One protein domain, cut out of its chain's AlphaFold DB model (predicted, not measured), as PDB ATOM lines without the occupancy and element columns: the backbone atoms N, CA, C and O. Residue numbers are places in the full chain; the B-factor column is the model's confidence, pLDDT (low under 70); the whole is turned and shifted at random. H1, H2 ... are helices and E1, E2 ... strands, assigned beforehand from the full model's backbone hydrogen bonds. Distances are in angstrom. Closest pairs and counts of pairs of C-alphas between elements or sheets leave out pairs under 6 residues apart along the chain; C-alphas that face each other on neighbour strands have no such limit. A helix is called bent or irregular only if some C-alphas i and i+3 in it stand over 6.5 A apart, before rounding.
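This is residues 41 to 187 of the 189 residues of the protein "Hypothetical protein" of Rotaria sp. Silwood1 (UniProt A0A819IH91). The model is a long, twisted ribbon of three antiparallel strands, E3, E4 and E5, with small parts set loosely around it. Beyond the end of the ribbon where E4 ends and E5 begins lie the small hairpin of E1 and E2 and the longest helix, H4; the short helices H1, H2 and H3 gather beside the ribbon, with H1 and H3 grazing it, and the short H5 follows at the ribbon's other end. The 147 printed residues hold five named helices and five named strands, in the order E1 E2 E3 H1 H2 H3 E4 H4 E5 H5, and the class is mixed, helices and strands. The larger sheet has the order E3, E4, E5. The whole is loose, with a radius of gyration of the C-alphas of 19.7 A, and only just elongated, spanning 63 by 36 by 20 A.

In the larger sheet, E4 is residues 122 to 135, 37.8 A from first to last C-alpha, running from C-alpha 122 at (184.695, 140.230, 154.615) to C-alpha 135 at (160.781, 139.293, 125.378). E5 is residues 162 to 174, 36.6 A long, and E3 is residues 64 to 75, 34.7 A long. E4 bends by 62 degrees at residue 132, and E5 bends by 53 degrees at residue 165. H1 is residues 81 to 87, H2 is residues 92 to 99 and H3 is residues 107 to 113. H3 is neither bent nor irregular, but only just: C-alphas 109 and 112 are 6.1 A apart. H4 is residues 140 to 153, 19.8 A long. E1, residues 41 to 43, begins with C-alpha 41 at (150.360, 142.533, 134.728), and E2 is residues 48 to 52. H5, residues 181 to 185, ends with C-alpha 185 at (191.178, 135.830, 146.926).

E4 is the inner strand of the larger sheet, and E3 and E5 are its edge strands. E3 and E4 are antiparallel at 166 degrees, with N 70 and O 128 at 2.8 A and N 72 and O 126 at 2.9 A, within hydrogen-bond range. E4 and E5 are antiparallel at 170 degrees, with N 129 and O 167 at 2.8 A. H3 only grazes this sheet, with its residues 107 to 111; the closest C-alphas of H3 and E5, those of Ile 108 and Leu 170, are 7.2 A apart. H1 only grazes it with residues 84 to 87, and H5 only grazes it with residues 182 to 185. H2 is not on the sheet. H2 and H3 touch, the closest C-alphas being those of Leu 98 and Thr 112 at 7.3 A, and their lines are only just about perpendicular at 70.3 degrees. H1 and H2 are close but not clearly touching, with the C-alphas of His 86 and Tyr 92 closest at 7.7 A, at a steep tilt of 49 degrees, opposite ways. H1 and H3 are near each other. H4 is not on the sheet and touches no helix; the closest C-alphas of E1 and H4, those of Leu 41 and Met 151, are 8.0 A apart. E1 and E2 form an antiparallel hairpin at 156 degrees, with N 41 and O 51 at 2.8 A. Residues 41 to 42 of E1 also pair, antiparallel, with residues 158 to 159. E2 and E3 are apart. Every O i to N i+4 pair is within hydrogen-bond range in H2 and H5, against 6 of 10 in H4, 1 of 3 in H1 and 0 of 3 in H3; of the O i to N i+3 pairs, 3 of 4 are within range in H1 and 4 of 4 in H3.

The two C-alphas farthest apart, those of Arg 149 and Glu 178, are 63.5 A apart, and the first and last printed C-alphas are 45.0 A apart. The printed part has no cut. The link from E2 to E3, with 11 residues, is long. The mean pLDDT of the printed part is 81.4; 27 residues are under 70, among them residues 138 to 143, 149 to 154 and 177 to 187.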
ATOM      1  N   LEU A  41     150.636 141.211 134.185       88.19
ATOM      2  CA  LEU A  41     150.360 142.533 134.728       88.19
ATOM      3  C   LEU A  41     150.902 142.630 136.143       88.19
ATOM      4  O   LEU A  41     150.699 141.734 136.960       88.19
ATOM      5  N   TYR A  42     151.614 143.717 136.412       89.38
ATOM      6  CA  TYR A  42     152.360 143.914 137.642       89.38
ATOM      7  C   TYR A  42     151.937 145.213 138.317       89.38
ATOM      8  O   TYR A  42     151.847 146.255 137.664       89.38
ATOM      9  N   ASP A  43     151.710 145.163 139.626       89.25
ATOM     10  CA  ASP A  43     151.528 146.350 140.450       89.25
ATOM     11  C   ASP A  43     152.752 146.573 141.345       89.25
ATOM     12  O   ASP A  43     152.918 145.924 142.376       89.25
ATOM     13  N   ALA A  44     153.585 147.540 140.960       87.69
ATOM     14  CA  ALA A  44     154.771 147.964 141.700       87.69
ATOM     15  C   ALA A  44     154.465 148.565 143.085       87.69
ATOM     16  O   ALA A  44     155.359 148.664 143.913       87.69
ATOM     17  N   ARG A  45     153.217 148.961 143.383       86.94
ATOM     18  CA  ARG A  45     152.850 149.494 144.714       86.94
ATOM     19  C   ARG A  45     152.837 148.411 145.791       86.94
ATOM     20  O   ARG A  45     153.041 148.707 146.964       86.94
ATOM     21  N   ILE A  46     152.531 147.182 145.384       89.00
ATOM     22  CA  ILE A  46     152.439 146.003 146.254       89.00
ATOM     23  C   ILE A  46     153.424 144.904 145.836       89.00
ATOM     24  O   ILE A  46     153.388 143.805 146.380       89.00
ATOM     25  N   ASP A  47     154.263 145.196 144.841       87.75
ATOM     26  CA  ASP A  47     155.240 144.299 144.238       87.75
ATOM     27  C   ASP A  47     154.704 142.898 143.906       87.75
ATOM     28  O   ASP A  47     155.327 141.873 144.195       87.75
ATOM     29  N   SER A  48     153.547 142.852 143.245       89.12
ATOM     30  CA  SER A  48     152.897 141.595 142.876       89.12
ATOM     31  C   SER A  48     152.408 141.578 141.436       89.12
ATOM     32  O   SER A  48     151.953 142.585 140.892       89.12
ATOM     33  N   ILE A  49     152.438 140.390 140.837       90.38
ATOM     34  CA  ILE A  49     151.630 140.065 139.667       90.38
ATOM     35  C   ILE A  49     150.164 140.055 140.101       90.38
ATOM     36  O   ILE A  49     149.830 139.479 141.139       90.38
ATOM     37  N   ILE A  50     149.310 140.709 139.321       89.81
ATOM     38  CA  ILE A  50     147.873 140.800 139.609       89.81
ATOM     39  C   ILE A  50     147.025 140.008 138.614       89.81
ATOM     40  O   ILE A  50     146.033 139.408 139.013       89.81
ATOM     41  N   ASP A  51     147.448 139.950 137.350       87.44
ATOM     42  CA  ASP A  51     146.785 139.179 136.297       87.44
ATOM     43  C   ASP A  51     147.754 138.939 135.125       87.44
ATOM     44  O   ASP A  51     148.954 139.238 135.185       87.44
ATOM     45  N   GLN A  52     147.252 138.383 134.030       84.38
ATOM     46  CA  GLN A  52     147.987 138.121 132.812       84.38
ATOM     47  C   GLN A  52     147.150 138.475 131.587       84.38
ATOM     48  O   GLN A  52     146.099 137.896 131.313       84.38
ATOM     49  N   ILE A  53     147.691 139.353 130.740       80.25
ATOM     50  CA  ILE A  53     147.082 139.581 129.435       80.25
ATOM     51  C   ILE A  53     147.359 138.366 128.554       80.25
ATOM     52  O   ILE A  53     148.505 137.945 128.373       80.25
ATOM     53  N   SER A  54     146.309 137.864 127.904       75.88
ATOM     54  CA  SER A  54     146.438 136.931 126.784       75.88
ATOM     55  C   SER A  54     147.125 137.617 125.596       75.88
ATOM     56  O   SER A  54     146.491 138.155 124.681       75.88
ATOM     57  N   ILE A  55     148.455 137.634 125.628       75.44
ATOM     58  CA  ILE A  55     149.297 138.031 124.506       75.44
ATOM     59  C   ILE A  55     149.419 136.828 123.578       75.44
ATOM     60  O   ILE A  55     149.772 135.731 124.005       75.44
ATOM     61  N   SER A  56     149.108 137.052 122.305       77.50
ATOM     62  CA  SER A  56     149.225 136.026 121.275       77.50
ATOM     63  C   SER A  56     150.684 135.572 121.146       77.50
ATOM     64  O   SER A  56     151.596 136.393 121.215       77.50
ATOM     65  N   GLU A  57     150.911 134.267 121.001       77.06
ATOM     66  CA  GLU A  57     152.256 133.667 121.027       77.06
ATOM     67  C   GLU A  57     153.173 134.168 119.900       77.06
ATOM     68  O   GLU A  57     154.387 134.159 120.048       77.06
ATOM     69  N   ASP A  58     152.617 134.675 118.797       75.19
ATOM     70  CA  ASP A  58     153.363 135.339 117.718       75.19
ATOM     71  C   ASP A  58     153.993 136.677 118.137       75.19
ATOM     72  O   ASP A  58     154.930 137.141 117.491       75.19
ATOM     73  N   LEU A  59     153.508 137.285 119.223       75.56
ATOM     74  CA  LEU A  59     154.041 138.528 119.783       75.56
ATOM     75  C   LEU A  59     155.112 138.279 120.853       75.56
ATOM     76  O   LEU A  59     155.812 139.218 121.242       75.56
ATOM     77  N   LYS A  60     155.250 137.039 121.335       80.38
ATOM     78  CA  LYS A  60     156.287 136.640 122.289       80.38
ATOM     79  C   LYS A  60     157.451 136.014 121.542       80.38
ATOM     80  O   LYS A  60     157.269 135.169 120.665       80.38
ATOM     81  N   SER A  61     158.669 136.376 121.919       81.12
ATOM     82  CA  SER A  61     159.833 135.657 121.431       81.12
ATOM     83  C   SER A  61     159.799 134.239 121.966       81.12
ATOM     84  O   SER A  61     159.277 133.958 123.047       81.12
ATOM     85  N   LYS A  62     160.336 133.306 121.187       85.06
ATOM     86  CA  LYS A  62     160.714 132.025 121.773       85.06
ATOM     87  C   LYS A  62     161.855 132.298 122.750       85.06
ATOM     88  O   LYS A  62     162.695 133.130 122.411       85.06
ATOM     89  N   PRO A  63     161.929 131.598 123.895       86.38
ATOM     90  CA  PRO A  63     163.086 131.691 124.772       86.38
ATOM     91  C   PRO A  63     164.371 131.488 123.969       86.38
ATOM     92  O   PRO A  63     164.553 130.467 123.299       86.38
ATOM     93  N   ILE A  64     165.233 132.497 123.985       88.44
ATOM     94  CA  ILE A  64     166.497 132.508 123.262       88.44
ATOM     95  C   ILE A  64     167.586 132.142 124.260       88.44
ATOM     96  O   ILE A  64     167.607 132.651 125.380       88.44
ATOM     97  N   LYS A  65     168.506 131.265 123.851       89.19
ATOM     98  CA  LYS A  65     169.705 130.992 124.640       89.19
ATOM     99  C   LYS A  65     170.529 132.274 124.746       89.19
ATOM    100  O   LYS A  65     170.930 132.838 123.729       89.19
ATOM    101  N   TYR A  66     170.788 132.703 125.970       82.69
ATOM    102  CA  TYR A  66     171.535 133.909 126.288       82.69
ATOM    103  C   TYR A  66     172.588 133.519 127.312       82.69
ATOM    104  O   TYR A  66     172.259 133.412 128.479       82.69
ATOM    105  N   ASP A  67     173.817 133.231 126.882       86.12
ATOM    106  CA  ASP A  67     174.900 132.825 127.785       86.12
ATOM    107  C   ASP A  67     175.680 134.065 128.237       86.12
ATOM    108  O   ASP A  67     176.619 134.500 127.567       86.12
ATOM    109  N   SER A  68     175.283 134.649 129.367       87.69
ATOM    110  CA  SER A  68     175.964 135.801 129.962       87.69
ATOM    111  C   SER A  68     176.377 135.487 131.387       87.69
ATOM    112  O   SER A  68     175.557 135.060 132.193       87.69
ATOM    113  N   VAL A  69     177.656 135.692 131.685       89.06
ATOM    114  CA  VAL A  69     178.230 135.502 133.017       89.06
ATOM    115  C   VAL A  69     178.778 136.834 133.493       89.06
ATOM    116  O   VAL A  69     179.493 137.516 132.759       89.06
ATOM    117  N   TYR A  70     178.482 137.153 134.739       88.06
ATOM    118  CA  TYR A  70     179.051 138.248 135.489       88.06
ATOM    119  C   TYR A  70     179.534 137.715 136.834       88.06
ATOM    120  O   TYR A  70     178.858 136.918 137.486       88.06
ATOM    121  N   CYS A  71     180.736 138.113 137.223       89.00
ATOM    122  CA  CYS A  71     181.335 137.725 138.486       89.00
ATOM    123  C   CYS A  71     182.175 138.890 138.993       89.00
ATOM    124  O   CYS A  71     183.003 139.414 138.247       89.00
ATOM    125  N   GLN A  72     181.977 139.269 140.248       87.62
ATOM    126  CA  GLN A  72     182.755 140.303 140.906       87.62
ATOM    127  C   GLN A  72     183.051 139.897 142.347       87.62
ATOM    128  O   GLN A  72     182.229 139.282 143.025       87.62
ATOM    129  N   VAL A  73     184.247 140.254 142.810       87.56
ATOM    130  CA  VAL A  73     184.641 140.130 144.212       87.56
ATOM    131  C   VAL A  73     184.696 141.529 144.810       87.56
ATOM    132  O   VAL A  73     185.450 142.380 144.340       87.56
ATOM    133  N   LEU A  74     183.892 141.759 145.842       87.19
ATOM    134  CA  LEU A  74     183.813 143.010 146.584       87.19
ATOM    135  C   LEU A  74     184.489 142.848 147.947       87.19
ATOM    136  O   LEU A  74     184.377 141.800 148.595       87.19
ATOM    137  N   LYS A  75     185.183 143.893 148.399       86.44
ATOM    138  CA  LYS A  75     185.795 143.934 149.731       86.44
ATOM    139  C   LYS A  75     184.862 144.634 150.707       86.44
ATOM    140  O   LYS A  75     184.297 145.672 150.375       86.44
ATOM    141  N   GLY A  76     184.712 144.079 151.907       83.69
ATOM    142  CA  GLY A  76     183.749 144.590 152.881       83.69
ATOM    143  C   GLY A  76     184.003 146.037 153.303       83.69
ATOM    144  O   GLY A  76     183.076 146.833 153.336       83.69
ATOM    145  N   ASN A  77     185.261 146.424 153.514       81.31
ATOM    146  CA  ASN A  77     185.628 147.801 153.866       81.31
ATOM    147  C   ASN A  77     185.445 148.832 152.735       81.31
ATOM    148  O   ASN A  77     185.511 150.031 152.995       81.31
ATOM    149  N   GLU A  78     185.252 148.387 151.493       79.56
ATOM    150  CA  GLU A  78     184.965 149.254 150.344       79.56
ATOM    151  C   GLU A  78     183.450 149.445 150.142       79.56
ATOM    152  O   GLU A  78     183.035 150.288 149.346       79.56
ATOM    153  N   LEU A  79     182.614 148.698 150.874       73.88
ATOM    154  CA  LEU A  79     181.165 148.686 150.720       73.88
ATOM    155  C   LEU A  79     180.452 149.279 151.935       73.88
ATOM    156  O   LEU A  79     180.683 148.892 153.076       73.88
ATOM    157  N   GLN A  80     179.487 150.156 151.667       70.50
ATOM    158  CA  GLN A  80     178.399 150.393 152.612       70.50
ATOM    159  C   GLN A  80     177.339 149.293 152.420       70.50
ATOM    160  O   GLN A  80     177.117 148.880 151.279       70.50
ATOM    161  N   PRO A  81     176.649 148.829 153.477       67.44
ATOM    162  CA  PRO A  81     175.582 147.831 153.350       67.44
ATOM    163  C   PRO A  81     174.487 148.239 152.353       67.44
ATOM    164  O   PRO A  81     174.011 147.420 151.572       67.44
ATOM    165  N   GLU A  82     174.147 149.528 152.331       67.38
ATOM    166  CA  GLU A  82     173.187 150.132 151.398       67.38
ATOM    167  C   GLU A  82     173.674 150.024 149.943       67.38
ATOM    168  O   GLU A  82     172.897 149.721 149.038       67.38
ATOM    169  N   ASN A  83     174.986 150.174 149.725       73.31
ATOM    170  CA  ASN A  83     175.591 150.035 148.404       73.31
ATOM    171  C   ASN A  83     175.596 148.575 147.946       73.31
ATOM    172  O   ASN A  83     175.397 148.320 146.768       73.31
ATOM    173  N   LEU A  84     175.777 147.606 148.852       78.81
ATOM    174  CA  LEU A  84     175.814 146.190 148.481       78.81
ATOM    175  C   LEU A  84     174.523 145.739 147.791       78.81
ATOM    176  O   LEU A  84     174.593 145.048 146.779       78.81
ATOM    177  N   LEU A  85     173.356 146.108 148.328       81.44
ATOM    178  CA  LEU A  85     172.069 145.714 147.746       81.44
ATOM    179  C   LEU A  85     171.898 146.289 146.335       81.44
ATOM    180  O   LEU A  85     171.493 145.575 145.416       81.44
ATOM    181  N   HIS A  86     172.286 147.548 146.150       81.00
ATOM    182  CA  HIS A  86     172.297 148.186 144.840       81.00
ATOM    183  C   HIS A  86     173.268 147.486 143.869       81.00
ATOM    184  O   HIS A  86     172.884 147.151 142.750       81.00
ATOM    185  N   GLU A  87     174.498 147.194 144.306       79.12
ATOM    186  CA  GLU A  87     175.519 146.490 143.509       79.12
ATOM    187  C   GLU A  87     175.056 145.096 143.066       79.12
ATOM    188  O   GLU A  87     175.361 144.662 141.961       79.12
ATOM    189  N   ILE A  88     174.266 144.395 143.885       80.31
ATOM    190  CA  ILE A  88     173.728 143.083 143.505       80.31
ATOM    191  C   ILE A  88     172.448 143.173 142.662       80.31
ATOM    192  O   ILE A  88     171.898 142.130 142.310       80.31
ATOM    193  N   GLY A  89     171.991 144.375 142.299       79.50
ATOM    194  CA  GLY A  89     170.880 144.604 141.372       79.50
ATOM    195  C   GLY A  89     169.522 144.873 142.023       79.50
ATOM    196  O   GLY A  89     168.505 144.715 141.348       79.50
ATOM    197  N   PHE A  90     169.471 145.246 143.306       83.56
ATOM    198  CA  PHE A  90     168.224 145.684 143.941       83.56
ATOM    199  C   PHE A  90     167.974 147.125 143.543       83.56
ATOM    200  O   PHE A  90     168.790 148.007 143.813       83.56
ATOM    201  N   ASP A  91     166.824 147.371 142.933       84.00
ATOM    202  CA  ASP A  91     166.327 148.728 142.806       84.00
ATOM    203  C   ASP A  91     165.778 149.227 144.155       84.00
ATOM    204  O   ASP A  91     165.413 148.445 145.042       84.00
ATOM    205  N   TYR A  92     165.732 150.550 144.312       84.62
ATOM    206  CA  TYR A  92     165.289 151.187 145.552       84.62
ATOM    207  C   TYR A  92     163.842 150.846 145.918       84.62
ATOM    208  O   TYR A  92     163.544 150.707 147.105       84.62
ATOM    209  N   ASP A  93     162.960 150.681 144.929       86.19
ATOM    210  CA  ASP A  93     161.549 150.397 145.183       86.19
ATOM    211  C   ASP A  93     161.389 148.982 145.745       86.19
ATOM    212  O   ASP A  93     160.686 148.781 146.731       86.19
ATOM    213  N   LEU A  94     162.103 148.003 145.178       84.88
ATOM    214  CA  LEU A  94     162.101 146.627 145.676       84.88
ATOM    215  C   LEU A  94     162.672 146.551 147.087       84.88
ATOM    216  O   LEU A  94     162.134 145.856 147.951       84.88
ATOM    217  N   TRP A  95     163.768 147.266 147.330       85.94
ATOM    218  CA  TRP A  95     164.365 147.311 148.655       85.94
ATOM    219  C   TRP A  95     163.403 147.904 149.687       85.94
ATOM    220  O   TRP A  95     163.228 147.326 150.762       85.94
ATOM    221  N   LEU A  96     162.718 149.000 149.349       87.94
ATOM    222  CA  LEU A  96     161.712 149.604 150.216       87.94
ATOM    223  C   LEU A  96     160.553 148.640 150.499       87.94
ATOM    224  O   LEU A  96     160.150 148.499 151.653       87.94
ATOM    225  N   SER A  97     160.050 147.934 149.487       89.00
ATOM    226  CA  SER A  97     158.985 146.942 149.666       89.00
ATOM    227  C   SER A  97     159.381 145.790 150.583       89.00
ATOM    228  O   SER A  97     158.559 145.339 151.384       89.00
ATOM    229  N   LEU A  98     160.634 145.332 150.508       88.38
ATOM    230  CA  LEU A  98     161.172 144.320 151.421       88.38
ATOM    231  C   LEU A  98     161.254 144.862 152.855       88.38
ATOM    232  O   LEU A  98     160.755 144.221 153.775       88.38
ATOM    233  N   LEU A  99     161.800 146.069 153.045       86.88
ATOM    234  CA  LEU A  99     161.915 146.706 154.365       86.88
ATOM    235  C   LEU A  99     160.554 146.964 155.028       86.88
ATOM    236  O   LEU A  99     160.426 146.848 156.247       86.88
ATOM    237  N   LEU A 100     159.539 147.321 154.240       89.62
ATOM    238  CA  LEU A 100     158.173 147.547 154.720       89.62
ATOM    239  C   LEU A 100     157.377 146.245 154.916       89.62
ATOM    240  O   LEU A 100     156.244 146.297 155.394       89.62
ATOM    241  N   GLY A 101     157.939 145.088 154.552       88.12
ATOM    242  CA  GLY A 101     157.265 143.794 154.643       88.12
ATOM    243  C   GLY A 101     156.092 143.637 153.670       88.12
ATOM    244  O   GLY A 101     155.207 142.819 153.914       88.12
ATOM    245  N   ILE A 102     156.070 144.418 152.584       89.94
ATOM    246  CA  ILE A 102     155.080 144.292 151.503       89.94
ATOM    247  C   ILE A 102     155.280 142.954 150.789       89.94
ATOM    248  O   ILE A 102     154.314 142.246 150.506       89.94
ATOM    249  N   VAL A 103     156.543 142.575 150.568       87.62
ATOM    250  CA  VAL A 103     156.915 141.268 150.022       87.62
ATOM    251  C   VAL A 103     157.799 140.519 151.003       87.62
ATOM    252  O   VAL A 103     158.687 141.090 151.629       87.62
ATOM    253  N   ALA A 104     157.569 139.212 151.117       86.19
ATOM    254  CA  ALA A 104     158.414 138.340 151.915       86.19
ATOM    255  C   ALA A 104     159.800 138.187 151.273       86.19
ATOM    256  O   ALA A 104     159.920 137.797 150.109       86.19
ATOM    257  N   ALA A 105     160.847 138.422 152.059       85.75
ATOM    258  CA  ALA A 105     162.215 138.193 151.632       85.75
ATOM    259  C   ALA A 105     162.485 136.686 151.427       85.75
ATOM    260  O   ALA A 105     162.187 135.853 152.285       85.75
ATOM    261  N   GLN A 106     163.023 136.311 150.264       84.06
ATOM    262  CA  GLN A 106     163.299 134.930 149.866       84.06
ATOM    263  C   GLN A 106     164.541 134.848 148.969       84.06
ATOM    264  O   GLN A 106     164.781 135.697 148.112       84.06
ATOM    265  N   GLY A 107     165.321 133.772 149.102       84.00
ATOM    266  CA  GLY A 107     166.518 133.586 148.277       84.00
ATOM    267  C   GLY A 107     167.524 134.715 148.500       84.00
ATOM    268  O   GLY A 107     167.887 134.990 149.633       84.00
ATOM    269  N   ILE A 108     167.968 135.388 147.434       82.81
ATOM    270  CA  ILE A 108     168.925 136.498 147.567       82.81
ATOM    271  C   ILE A 108     168.321 137.728 148.268       82.81
ATOM    272  O   ILE A 108     169.055 138.506 148.867       82.81
ATOM    273  N   THR A 109     166.992 137.897 148.275       83.06
ATOM    274  CA  THR A 109     166.343 139.043 148.943       83.06
ATOM    275  C   THR A 109     166.314 138.940 150.459       83.06
ATOM    276  O   THR A 109     166.232 139.975 151.118       83.06
ATOM    277  N   SER A 110     166.541 137.753 151.034       84.12
ATOM    278  CA  SER A 110     166.701 137.589 152.488       84.12
ATOM    279  C   SER A 110     167.990 138.200 153.038       84.12
ATOM    280  O   SER A 110     168.192 138.209 154.248       84.12
ATOM    281  N   LEU A 111     168.876 138.716 152.179       81.00
ATOM    282  CA  LEU A 111     170.018 139.516 152.624       81.00
ATOM    283  C   LEU A 111     169.574 140.790 153.357       81.00
ATOM    284  O   LEU A 111     170.296 141.261 154.230       81.00
ATOM    285  N   THR A 112     168.381 141.309 153.053       79.62
ATOM    286  CA  THR A 112     167.802 142.467 153.755       79.62
ATOM    287  C   THR A 112     167.536 142.198 155.239       79.62
ATOM    288  O   THR A 112     167.683 143.106 156.052       79.62
ATOM    289  N   ASP A 113     167.246 140.947 155.607       77.69
ATOM    290  CA  ASP A 113     167.020 140.529 156.997       77.69
ATOM    291  C   ASP A 113     168.316 140.147 157.727       77.69
ATOM    292  O   ASP A 113     168.318 139.842 158.923       77.69
ATOM    293  N   SER A 114     169.434 140.089 157.004       71.56
ATOM    294  CA  SER A 114     170.663 139.507 157.519       71.56
ATOM    295  C   SER A 114     171.546 140.527 158.236       71.56
ATOM    296  O   SER A 114     171.924 141.558 157.689       71.56
ATOM    297  N   THR A 115     171.927 140.214 159.475       67.69
ATOM    298  CA  THR A 115     172.788 141.060 160.316       67.69
ATOM    299  C   THR A 115     174.257 140.640 160.215       67.69
ATOM    300  O   THR A 115     174.906 140.376 161.231       67.69
ATOM    301  N   PHE A 116     174.785 140.473 159.002       73.06
ATOM    302  CA  PHE A 116     176.210 140.178 158.849       73.06
ATOM    303  C   PHE A 116     177.015 141.462 159.076       73.06
ATOM    304  O   PHE A 116     176.792 142.465 158.402       73.06
ATOM    305  N   ASN A 117     177.962 141.429 160.015       77.81
ATOM    306  CA  ASN A 117     178.934 142.510 160.157       77.81
ATOM    307  C   ASN A 117     179.904 142.436 158.977       77.81
ATOM    308  O   ASN A 117     180.727 141.526 158.911       77.81
ATOM    309  N   ILE A 118     179.769 143.376 158.045       83.06
ATOM    310  CA  ILE A 118     180.702 143.551 156.936       83.06
ATOM    311  C   ILE A 118     181.877 144.384 157.457       83.06
ATOM    312  O   ILE A 118     181.696 145.539 157.838       83.06
ATOM    313  N   ASP A 119     183.068 143.790 157.490       85.19
ATOM    314  CA  ASP A 119     184.312 144.430 157.925       85.19
ATOM    315  C   ASP A 119     185.425 144.274 156.869       85.19
ATOM    316  O   ASP A 119     185.209 143.774 155.759       85.19
ATOM    317  N   GLU A 120     186.644 144.718 157.178       85.44
ATOM    318  CA  GLU A 120     187.796 144.602 156.276       85.44
ATOM    319  C   GLU A 120     188.181 143.159 155.906       85.44
ATOM    320  O   GLU A 120     188.838 142.938 154.879       85.44
ATOM    321  N   ASN A 121     187.750 142.174 156.692       87.19
ATOM    322  CA  ASN A 121     188.018 140.757 156.470       87.19
ATOM    323  C   ASN A 121     186.878 140.057 155.719       87.19
ATOM    324  O   ASN A 121     187.009 138.886 155.348       87.19
ATOM    325  N   THR A 122     185.779 140.756 155.439       87.38
ATOM    326  CA  THR A 122     184.695 140.230 154.615       87.38
ATOM    327  C   THR A 122     185.053 140.320 153.128       87.38
ATOM    328  O   THR A 122     185.548 141.339 152.625       87.38
ATOM    329  N   ARG A 123     184.794 139.242 152.386       88.06
ATOM    330  CA  ARG A 123     184.797 139.204 150.919       88.06
ATOM    331  C   ARG A 123     183.440 138.759 150.426       88.06
ATOM    332  O   ARG A 123     182.893 137.777 150.916       88.06
ATOM    333  N   ILE A 124     182.913 139.468 149.442       88.00
ATOM    334  CA  ILE A 124     181.613 139.165 148.861       88.00
ATOM    335  C   ILE A 124     181.830 138.795 147.404       88.00
ATOM    336  O   ILE A 124     182.299 139.609 146.616       88.00
ATOM    337  N   ILE A 125     181.513 137.556 147.050       90.19
ATOM    338  CA  ILE A 125     181.565 137.077 145.672       90.19
ATOM    339  C   ILE A 125     180.150 137.160 145.118       90.19
ATOM    340  O   ILE A 125     179.266 136.404 145.525       90.19
ATOM    341  N   HIS A 126     179.939 138.084 144.192       89.94
ATOM    342  CA  HIS A 126     178.695 138.238 143.456       89.94
ATOM    343  C   HIS A 126     178.839 137.556 142.106       89.94
ATOM    344  O   HIS A 126     179.674 137.933 141.291       89.94
ATOM    345  N   TYR A 127     178.026 136.531 141.881       91.19
ATOM    346  CA  TYR A 127     178.000 135.772 140.642       91.19
ATOM    347  C   TYR A 127     176.595 135.798 140.047       91.19
ATOM    348  O   TYR A 127     175.610 135.485 140.715       91.19
ATOM    349  N   CYS A 128     176.498 136.132 138.769       91.12
ATOM    350  CA  CYS A 128     175.262 136.106 138.008       91.12
ATOM    351  C   CYS A 128     175.509 135.395 136.676       91.12
ATOM    352  O   CYS A 128     176.411 135.747 135.923       91.12
ATOM    353  N   TYR A 129     174.702 134.385 136.381       92.00
ATOM    354  CA  TYR A 129     174.686 133.700 135.100       92.00
ATOM    355  C   TYR A 129     173.276 133.745 134.543       92.00
ATOM    356  O   TYR A 129     172.368 133.154 135.114       92.00
ATOM    357  N   ILE A 130     173.090 134.406 133.412       91.69
ATOM    358  CA  ILE A 130     171.855 134.329 132.636       91.69
ATOM    359  C   ILE A 130     172.080 133.254 131.577       91.69
ATOM    360  O   ILE A 130     173.148 133.210 130.968       91.69
ATOM    361  N   SER A 131     171.086 132.385 131.393       93.38
ATOM    362  CA  SER A 131     171.107 131.296 130.406       93.38
ATOM    363  C   SER A 131     170.079 131.482 129.292       93.38
ATOM    364  O   SER A 131     170.240 130.948 128.188       93.38
ATOM    365  N   GLN A 132     168.992 132.203 129.580       91.75
ATOM    366  CA  GLN A 132     167.867 132.368 128.672       91.75
ATOM    367  C   GLN A 132     167.233 133.747 128.820       91.75
ATOM    368  O   GLN A 132     167.196 134.314 129.912       91.75
ATOM    369  N   GLU A 133     166.675 134.241 127.724       90.88
ATOM    370  CA  GLU A 133     165.894 135.472 127.676       90.88
ATOM    371  C   GLU A 133     164.644 135.271 126.811       90.88
ATOM    372  O   GLU A 133     164.693 134.614 125.769       90.88
ATOM    373  N   GLN A 134     163.522 135.844 127.234       89.25
ATOM    374  CA  GLN A 134     162.300 135.963 126.449       89.25
ATOM    375  C   GLN A 134     161.794 137.396 126.550       89.25
ATOM    376  O   GLN A 134     161.845 138.005 127.611       89.25
ATOM    377  N   CYS A 135     161.271 137.929 125.459       88.31
ATOM    378  CA  CYS A 135     160.781 139.293 125.378       88.31
ATOM    379  C   CYS A 135     159.614 139.376 124.399       88.31
ATOM    380  O   CYS A 135     159.353 138.460 123.619       88.31
ATOM    381  N   ILE A 136     158.896 140.485 124.438       83.69
ATOM    382  CA  ILE A 136     157.927 140.842 123.411       83.69
ATOM    383  C   ILE A 136     158.687 141.275 122.141       83.69
ATOM    384  O   ILE A 136     159.560 142.134 122.218       83.69
ATOM    385  N   ILE A 137     158.385 140.666 120.984       71.31
ATOM    386  CA  ILE A 137     159.121 140.906 119.717       71.31
ATOM    387  C   ILE A 137     158.620 142.152 118.977       71.31
ATOM    388  O   ILE A 137     159.384 142.793 118.259       71.31
ATOM    389  N   ASP A 138     157.321 142.437 119.077       65.25
ATOM    390  CA  ASP A 138     156.631 143.323 118.138       65.25
ATOM    391  C   ASP A 138     156.505 144.761 118.661       65.25
ATOM    392  O   ASP A 138     156.576 145.003 119.867       65.25
ATOM    393  N   ASP A 139     156.281 145.700 117.732       63.75
ATOM    394  CA  ASP A 139     156.137 147.140 117.978       63.75
ATOM    395  C   ASP A 139     155.279 147.401 119.226       63.75
ATOM    396  O   ASP A 139     154.059 147.159 119.229       63.75
ATOM    397  N   LEU A 140     155.934 147.894 120.289       63.50
ATOM    398  CA  LEU A 140     155.329 148.232 121.579       63.50
ATOM    399  C   LEU A 140     154.025 149.006 121.378       63.50
ATOM    400  O   LEU A 140     153.082 148.831 122.142       63.50
ATOM    401  N   TYR A 141     153.895 149.780 120.298       64.81
ATOM    402  CA  TYR A 141     152.686 150.509 119.942       64.81
ATOM    403  C   TYR A 141     151.425 149.642 119.743       64.81
ATOM    404  O   TYR A 141     150.334 150.019 120.191       64.81
ATOM    405  N   ARG A 142     151.525 148.465 119.107       65.50
ATOM    406  CA  ARG A 142     150.371 147.557 118.900       65.50
ATOM    407  C   ARG A 142     149.923 146.924 120.210       65.50
ATOM    408  O   ARG A 142     148.722 146.747 120.441       65.50
ATOM    409  N   ILE A 143     150.884 146.620 121.070       68.62
ATOM    410  CA  ILE A 143     150.654 145.961 122.352       68.62
ATOM    411  C   ILE A 143     150.177 146.986 123.382       68.62
ATOM    412  O   ILE A 143     149.206 146.713 124.080       68.62
ATOM    413  N   ARG A 144     150.699 148.221 123.358       72.75
ATOM    414  CA  ARG A 144     150.252 149.366 124.172       72.75
ATOM    415  C   ARG A 144     148.741 149.572 124.112       72.75
ATOM    416  O   ARG A 144     148.145 149.893 125.129       72.75
ATOM    417  N   ARG A 145     148.077 149.365 122.965       71.56
ATOM    418  CA  ARG A 145     146.607 149.499 122.882       71.56
ATOM    419  C   ARG A 145     145.861 148.395 123.639       71.56
ATOM    420  O   ARG A 145     144.811 148.671 124.212       71.56
ATOM    421  N   LYS A 146     146.373 147.162 123.616       67.81
ATOM    422  CA  LYS A 146     145.812 146.040 124.385       67.81
ATOM    423  C   LYS A 146     146.112 146.207 125.876       67.81
ATOM    424  O   LYS A 146     145.188 146.112 126.671       67.81
ATOM    425  N   ILE A 147     147.356 146.564 126.208       70.56
ATOM    426  CA  ILE A 147     147.805 146.885 127.567       70.56
ATOM    427  C   ILE A 147     146.932 147.980 128.169       70.56
ATOM    428  O   ILE A 147     146.342 147.772 129.215       70.56
ATOM    429  N   ARG A 148     146.782 149.122 127.483       71.56
ATOM    430  CA  ARG A 148     146.002 150.257 127.994       71.56
ATOM    431  C   ARG A 148     144.559 149.901 128.312       71.56
ATOM    432  O   ARG A 148     143.992 150.541 129.174       71.56
ATOM    433  N   ARG A 149     143.950 148.940 127.614       68.31
ATOM    434  CA  ARG A 149     142.593 148.493 127.957       68.31
ATOM    435  C   ARG A 149     142.600 147.653 129.230       68.31
ATOM    436  O   ARG A 149     141.838 147.965 130.127       68.31
ATOM    437  N   ALA A 150     143.493 146.672 129.325       67.00
ATOM    438  CA  ALA A 150     143.597 145.823 130.510       67.00
ATOM    439  C   ALA A 150     144.002 146.614 131.772       67.00
ATOM    440  O   ALA A 150     143.380 146.467 132.810       67.00
ATOM    441  N   MET A 151     144.956 147.547 131.662       67.31
ATOM    442  CA  MET A 151     145.378 148.414 132.775       67.31
ATOM    443  C   MET A 151     144.325 149.445 133.210       67.31
ATOM    444  O   MET A 151     144.501 150.085 134.235       67.31
ATOM    445  N   ILE A 152     143.275 149.695 132.418       66.25
ATOM    446  CA  ILE A 152     142.161 150.550 132.865       66.25
ATOM    447  C   ILE A 152     141.211 149.754 133.765       66.25
ATOM    448  O   ILE A 152     140.602 150.331 134.663       66.25
ATOM    449  N   ASP A 153     141.091 148.451 133.518       64.25
ATOM    450  CA  ASP A 153     140.172 147.569 134.234       64.25
ATOM    451  C   ASP A 153     140.820 146.944 135.484       64.25
ATOM    452  O   ASP A 153     140.113 146.464 136.371       64.25
ATOM    453  N   GLU A 154     142.150 146.997 135.585       68.56
ATOM    454  CA  GLU A 154     142.935 146.419 136.673       68.56
ATOM    455  C   GLU A 154     143.883 147.438 137.314       68.56
ATOM    456  O   GLU A 154     144.394 148.341 136.659       68.56
ATOM    457  N   ASP A 155     144.205 147.232 138.589       83.88
ATOM    458  CA  ASP A 155     145.139 148.033 139.396       83.88
ATOM    459  C   ASP A 155     146.628 147.913 138.964       83.88
ATOM    460  O   ASP A 155     147.545 148.207 139.732       83.88
ATOM    461  N   ALA A 156     146.895 147.482 137.728       86.75
ATOM    462  CA  ALA A 156     148.240 147.272 137.200       86.75
ATOM    463  C   ALA A 156     148.956 148.604 136.971       86.75
ATOM    464  O   ALA A 156     148.408 149.526 136.368       86.75
ATOM    465  N   THR A 157     150.233 148.672 137.340       88.25
ATOM    466  CA  THR A 157     151.103 149.816 137.019       88.25
ATOM    467  C   THR A 157     152.092 149.503 135.900       88.25
ATOM    468  O   THR A 157     152.532 150.418 135.209       88.25
ATOM    469  N   HIS A 158     152.396 148.224 135.666       87.50
ATOM    470  CA  HIS A 158     153.370 147.766 134.679       87.50
ATOM    471  C   HIS A 158     152.920 146.476 133.982       87.50
ATOM    472  O   HIS A 158     151.994 145.784 134.408       87.50
ATOM    473  N   ILE A 159     153.631 146.128 132.910       87.50
ATOM    474  CA  ILE A 159     153.555 144.820 132.261       87.50
ATOM    475  C   ILE A 159     154.952 144.215 132.154       87.50
ATOM    476  O   ILE A 159     155.925 144.912 131.866       87.50
ATOM    477  N   ILE A 160     155.050 142.900 132.322       89.50
ATOM    478  CA  ILE A 160     156.299 142.173 132.114       89.50
ATOM    479  C   ILE A 160     156.558 142.039 130.610       89.50
ATOM    480  O   ILE A 160     156.009 141.165 129.936       89.50
ATOM    481  N   ALA A 161     157.400 142.923 130.076       87.06
ATOM    482  CA  ALA A 161     157.775 142.940 128.660       87.06
ATOM    483  C   ALA A 161     158.855 141.904 128.300       87.06
ATOM    484  O   ALA A 161     158.992 141.525 127.136       87.06
ATOM    485  N   GLY A 162     159.607 141.424 129.288       89.19
ATOM    486  CA  GLY A 162     160.636 140.416 129.099       89.19
ATOM    487  C   GLY A 162     161.092 139.802 130.413       89.19
ATOM    488  O   GLY A 162     160.909 140.380 131.480       89.19
ATOM    489  N   ILE A 163     161.656 138.604 130.318       91.06
ATOM    490  CA  ILE A 163     162.170 137.827 131.440       91.06
ATOM    491  C   ILE A 163     163.518 137.240 131.049       91.06
ATOM    492  O   ILE A 163     163.705 136.731 129.942       91.06
ATOM    493  N   ARG A 164     164.449 137.282 131.998       90.88
ATOM    494  CA  ARG A 164     165.728 136.583 131.931       90.88
ATOM    495  C   ARG A 164     165.765 135.504 132.996       90.88
ATOM    496  O   ARG A 164     165.451 135.768 134.154       90.88
ATOM    497  N   TRP A 165     166.182 134.305 132.606       91.50
ATOM    498  CA  TRP A 165     166.346 133.181 133.521       91.50
ATOM    499  C   TRP A 165     167.811 132.851 133.714       91.50
ATOM    500  O   TRP A 165     168.604 132.802 132.766       91.50
ATOM    501  N   GLY A 166     168.158 132.572 134.962       91.94
ATOM    502  CA  GLY A 166     169.539 132.430 135.356       91.94
ATOM    503  C   GLY A 166     169.723 131.982 136.794       91.94
ATOM    504  O   GLY A 166     168.780 131.625 137.497       91.94
ATOM    505  N   ILE A 167     170.982 132.016 137.197       90.38
ATOM    506  CA  ILE A 167     171.470 131.779 138.542       90.38
ATOM    507  C   ILE A 167     172.036 133.100 139.046       90.38
ATOM    508  O   ILE A 167     172.870 133.712 138.386       90.38
ATOM    509  N   HIS A 168     171.617 133.512 140.235       89.69
ATOM    510  CA  HIS A 168     172.137 134.694 140.906       89.69
ATOM    511  C   HIS A 168     172.541 134.292 142.317       89.69
ATOM    512  O   HIS A 168     171.728 133.791 143.093       89.69
ATOM    513  N   LEU A 169     173.831 134.420 142.599       89.62
ATOM    514  CA  LEU A 169     174.476 133.937 143.806       89.62
ATOM    515  C   LEU A 169     175.259 135.073 144.449       89.62
ATOM    516  O   LEU A 169     175.987 135.808 143.779       89.62
ATOM    517  N   LEU A 170     175.143 135.153 145.769       88.81
ATOM    518  CA  LEU A 170     176.010 135.965 146.601       88.81
ATOM    519  C   LEU A 170     176.651 135.060 147.648       88.81
ATOM    520  O   LEU A 170     175.952 134.354 148.373       88.81
ATOM    521  N   ILE A 171     177.978 135.068 147.713       89.31
ATOM    522  CA  ILE A 171     178.741 134.321 148.713       89.31
ATOM    523  C   ILE A 171     179.438 135.337 149.603       89.31
ATOM    524  O   ILE A 171     180.295 136.082 149.136       89.31
ATOM    525  N   VAL A 172     179.085 135.347 150.885       87.62
ATOM    526  CA  VAL A 172     179.747 136.170 151.900       87.62
ATOM    527  C   VAL A 172     180.772 135.299 152.619       87.62
ATOM    528  O   VAL A 172     180.423 134.306 153.255       87.62
ATOM    529  N   LEU A 173     182.046 135.648 152.485       88.88
ATOM    530  CA  LEU A 173     183.171 134.971 153.114       88.88
ATOM    531  C   LEU A 173     183.734 135.863 154.216       88.88
ATOM    532  O   LEU A 173     184.242 136.945 153.930       88.88
ATOM    533  N   GLN A 174     183.688 135.388 155.459       87.38
ATOM    534  CA  GLN A 174     184.376 136.030 156.575       87.38
ATOM    535  C   GLN A 174     185.747 135.380 156.751       87.38
ATOM    536  O   GLN A 174     185.841 134.198 157.096       87.38
ATOM    537  N   LEU A 175     186.811 136.127 156.472       85.06
ATOM    538  CA  LEU A 175     188.176 135.623 156.575       85.06
ATOM    539  C   LEU A 175     188.735 135.887 157.978       85.06
ATOM    540  O   LEU A 175     188.385 136.864 158.634       85.06
ATOM    541  N   SER A 176     189.606 135.000 158.457       80.44
ATOM    542  CA  SER A 176     190.393 135.280 159.662       80.44
ATOM    543  C   SER A 176     191.513 136.258 159.313       80.44
ATOM    544  O   SER A 176     192.172 136.085 158.285       80.44
ATOM    545  N   ALA A 177     191.768 137.232 160.189       69.06
ATOM    546  CA  ALA A 177     192.816 138.243 160.022       69.06
ATOM    547  C   ALA A 177     194.238 137.652 159.890       69.06
ATOM    548  O   ALA A 177     195.152 138.333 159.433       69.06
ATOM    549  N   GLU A 178     194.435 136.384 160.265       65.12
ATOM    550  CA  GLU A 178     195.745 135.719 160.302       65.12
ATOM    551  C   GLU A 178     196.093 134.908 159.037       65.12
ATOM    552  O   GLU A 178     197.151 134.283 158.990       65.12
ATOM    553  N   ASN A 179     195.240 134.885 158.004       60.69
ATOM    554  CA  ASN A 179     195.410 133.959 156.876       60.69
ATOM    555  C   ASN A 179     195.932 134.605 155.578       60.69
ATOM    556  O   ASN A 179     195.302 135.497 155.009       60.69
ATOM    557  N   ASP A 180     196.982 134.002 155.002       62.53
ATOM    558  CA  ASP A 180     197.511 134.272 153.646       62.53
ATOM    559  C   ASP A 180     196.461 134.124 152.522       62.53
ATOM    560  O   ASP A 180     196.621 134.648 151.418       62.53
ATOM    561  N   ILE A 181     195.353 133.431 152.807       66.50
ATOM    562  CA  ILE A 181     194.227 133.195 151.888       66.50
ATOM    563  C   ILE A 181     193.566 134.511 151.453       66.50
ATOM    564  O   ILE A 181     193.105 134.617 150.314       66.50
ATOM    565  N   THR A 182     193.564 135.532 152.313       63.97
ATOM    566  CA  THR A 182     192.990 136.850 152.008       63.97
ATOM    567  C   THR A 182     193.667 137.493 150.799       63.97
ATOM    568  O   THR A 182     192.989 137.999 149.905       63.97
ATOM    569  N   ASN A 183     194.995 137.372 150.707       66.19
ATOM    570  CA  ASN A 183     195.774 137.894 149.583       66.19
ATOM    571  C   ASN A 183     195.527 137.108 148.283       66.19
ATOM    572  O   ASN A 183     195.621 137.670 147.195       66.19
ATOM    573  N   LEU A 184     195.199 135.817 148.389       68.00
ATOM    574  CA  LEU A 184     194.915 134.936 147.252       68.00
ATOM    575  C   LEU A 184     193.558 135.241 146.610       68.00
ATOM    576  O   LEU A 184     193.466 135.301 145.386       68.00
ATOM    577  N   ILE A 185     192.518 135.467 147.419       68.75
ATOM    578  CA  ILE A 185     191.178 135.830 146.926       68.75
ATOM    579  C   ILE A 185     191.204 137.222 146.284       68.75
ATOM    580  O   ILE A 185     190.621 137.422 145.220       68.75
ATOM    581  N   ASP A 186     191.947 138.158 146.877       67.94
ATOM    582  CA  ASP A 186     192.131 139.506 146.330       67.94
ATOM    583  C   ASP A 186     192.862 139.527 144.976       67.94
ATOM    584  O   ASP A 186     192.774 140.519 144.248       67.94
ATOM    585  N   LEU A 187     193.563 138.443 144.626       66.12
ATOM    586  CA  LEU A 187     194.290 138.297 143.365       66.12
ATOM    587  C   LEU A 187     193.395 137.878 142.182       66.12
ATOM    588  O   LEU A 187     193.856 137.939 141.045       66.12
TER     589      LEU A 187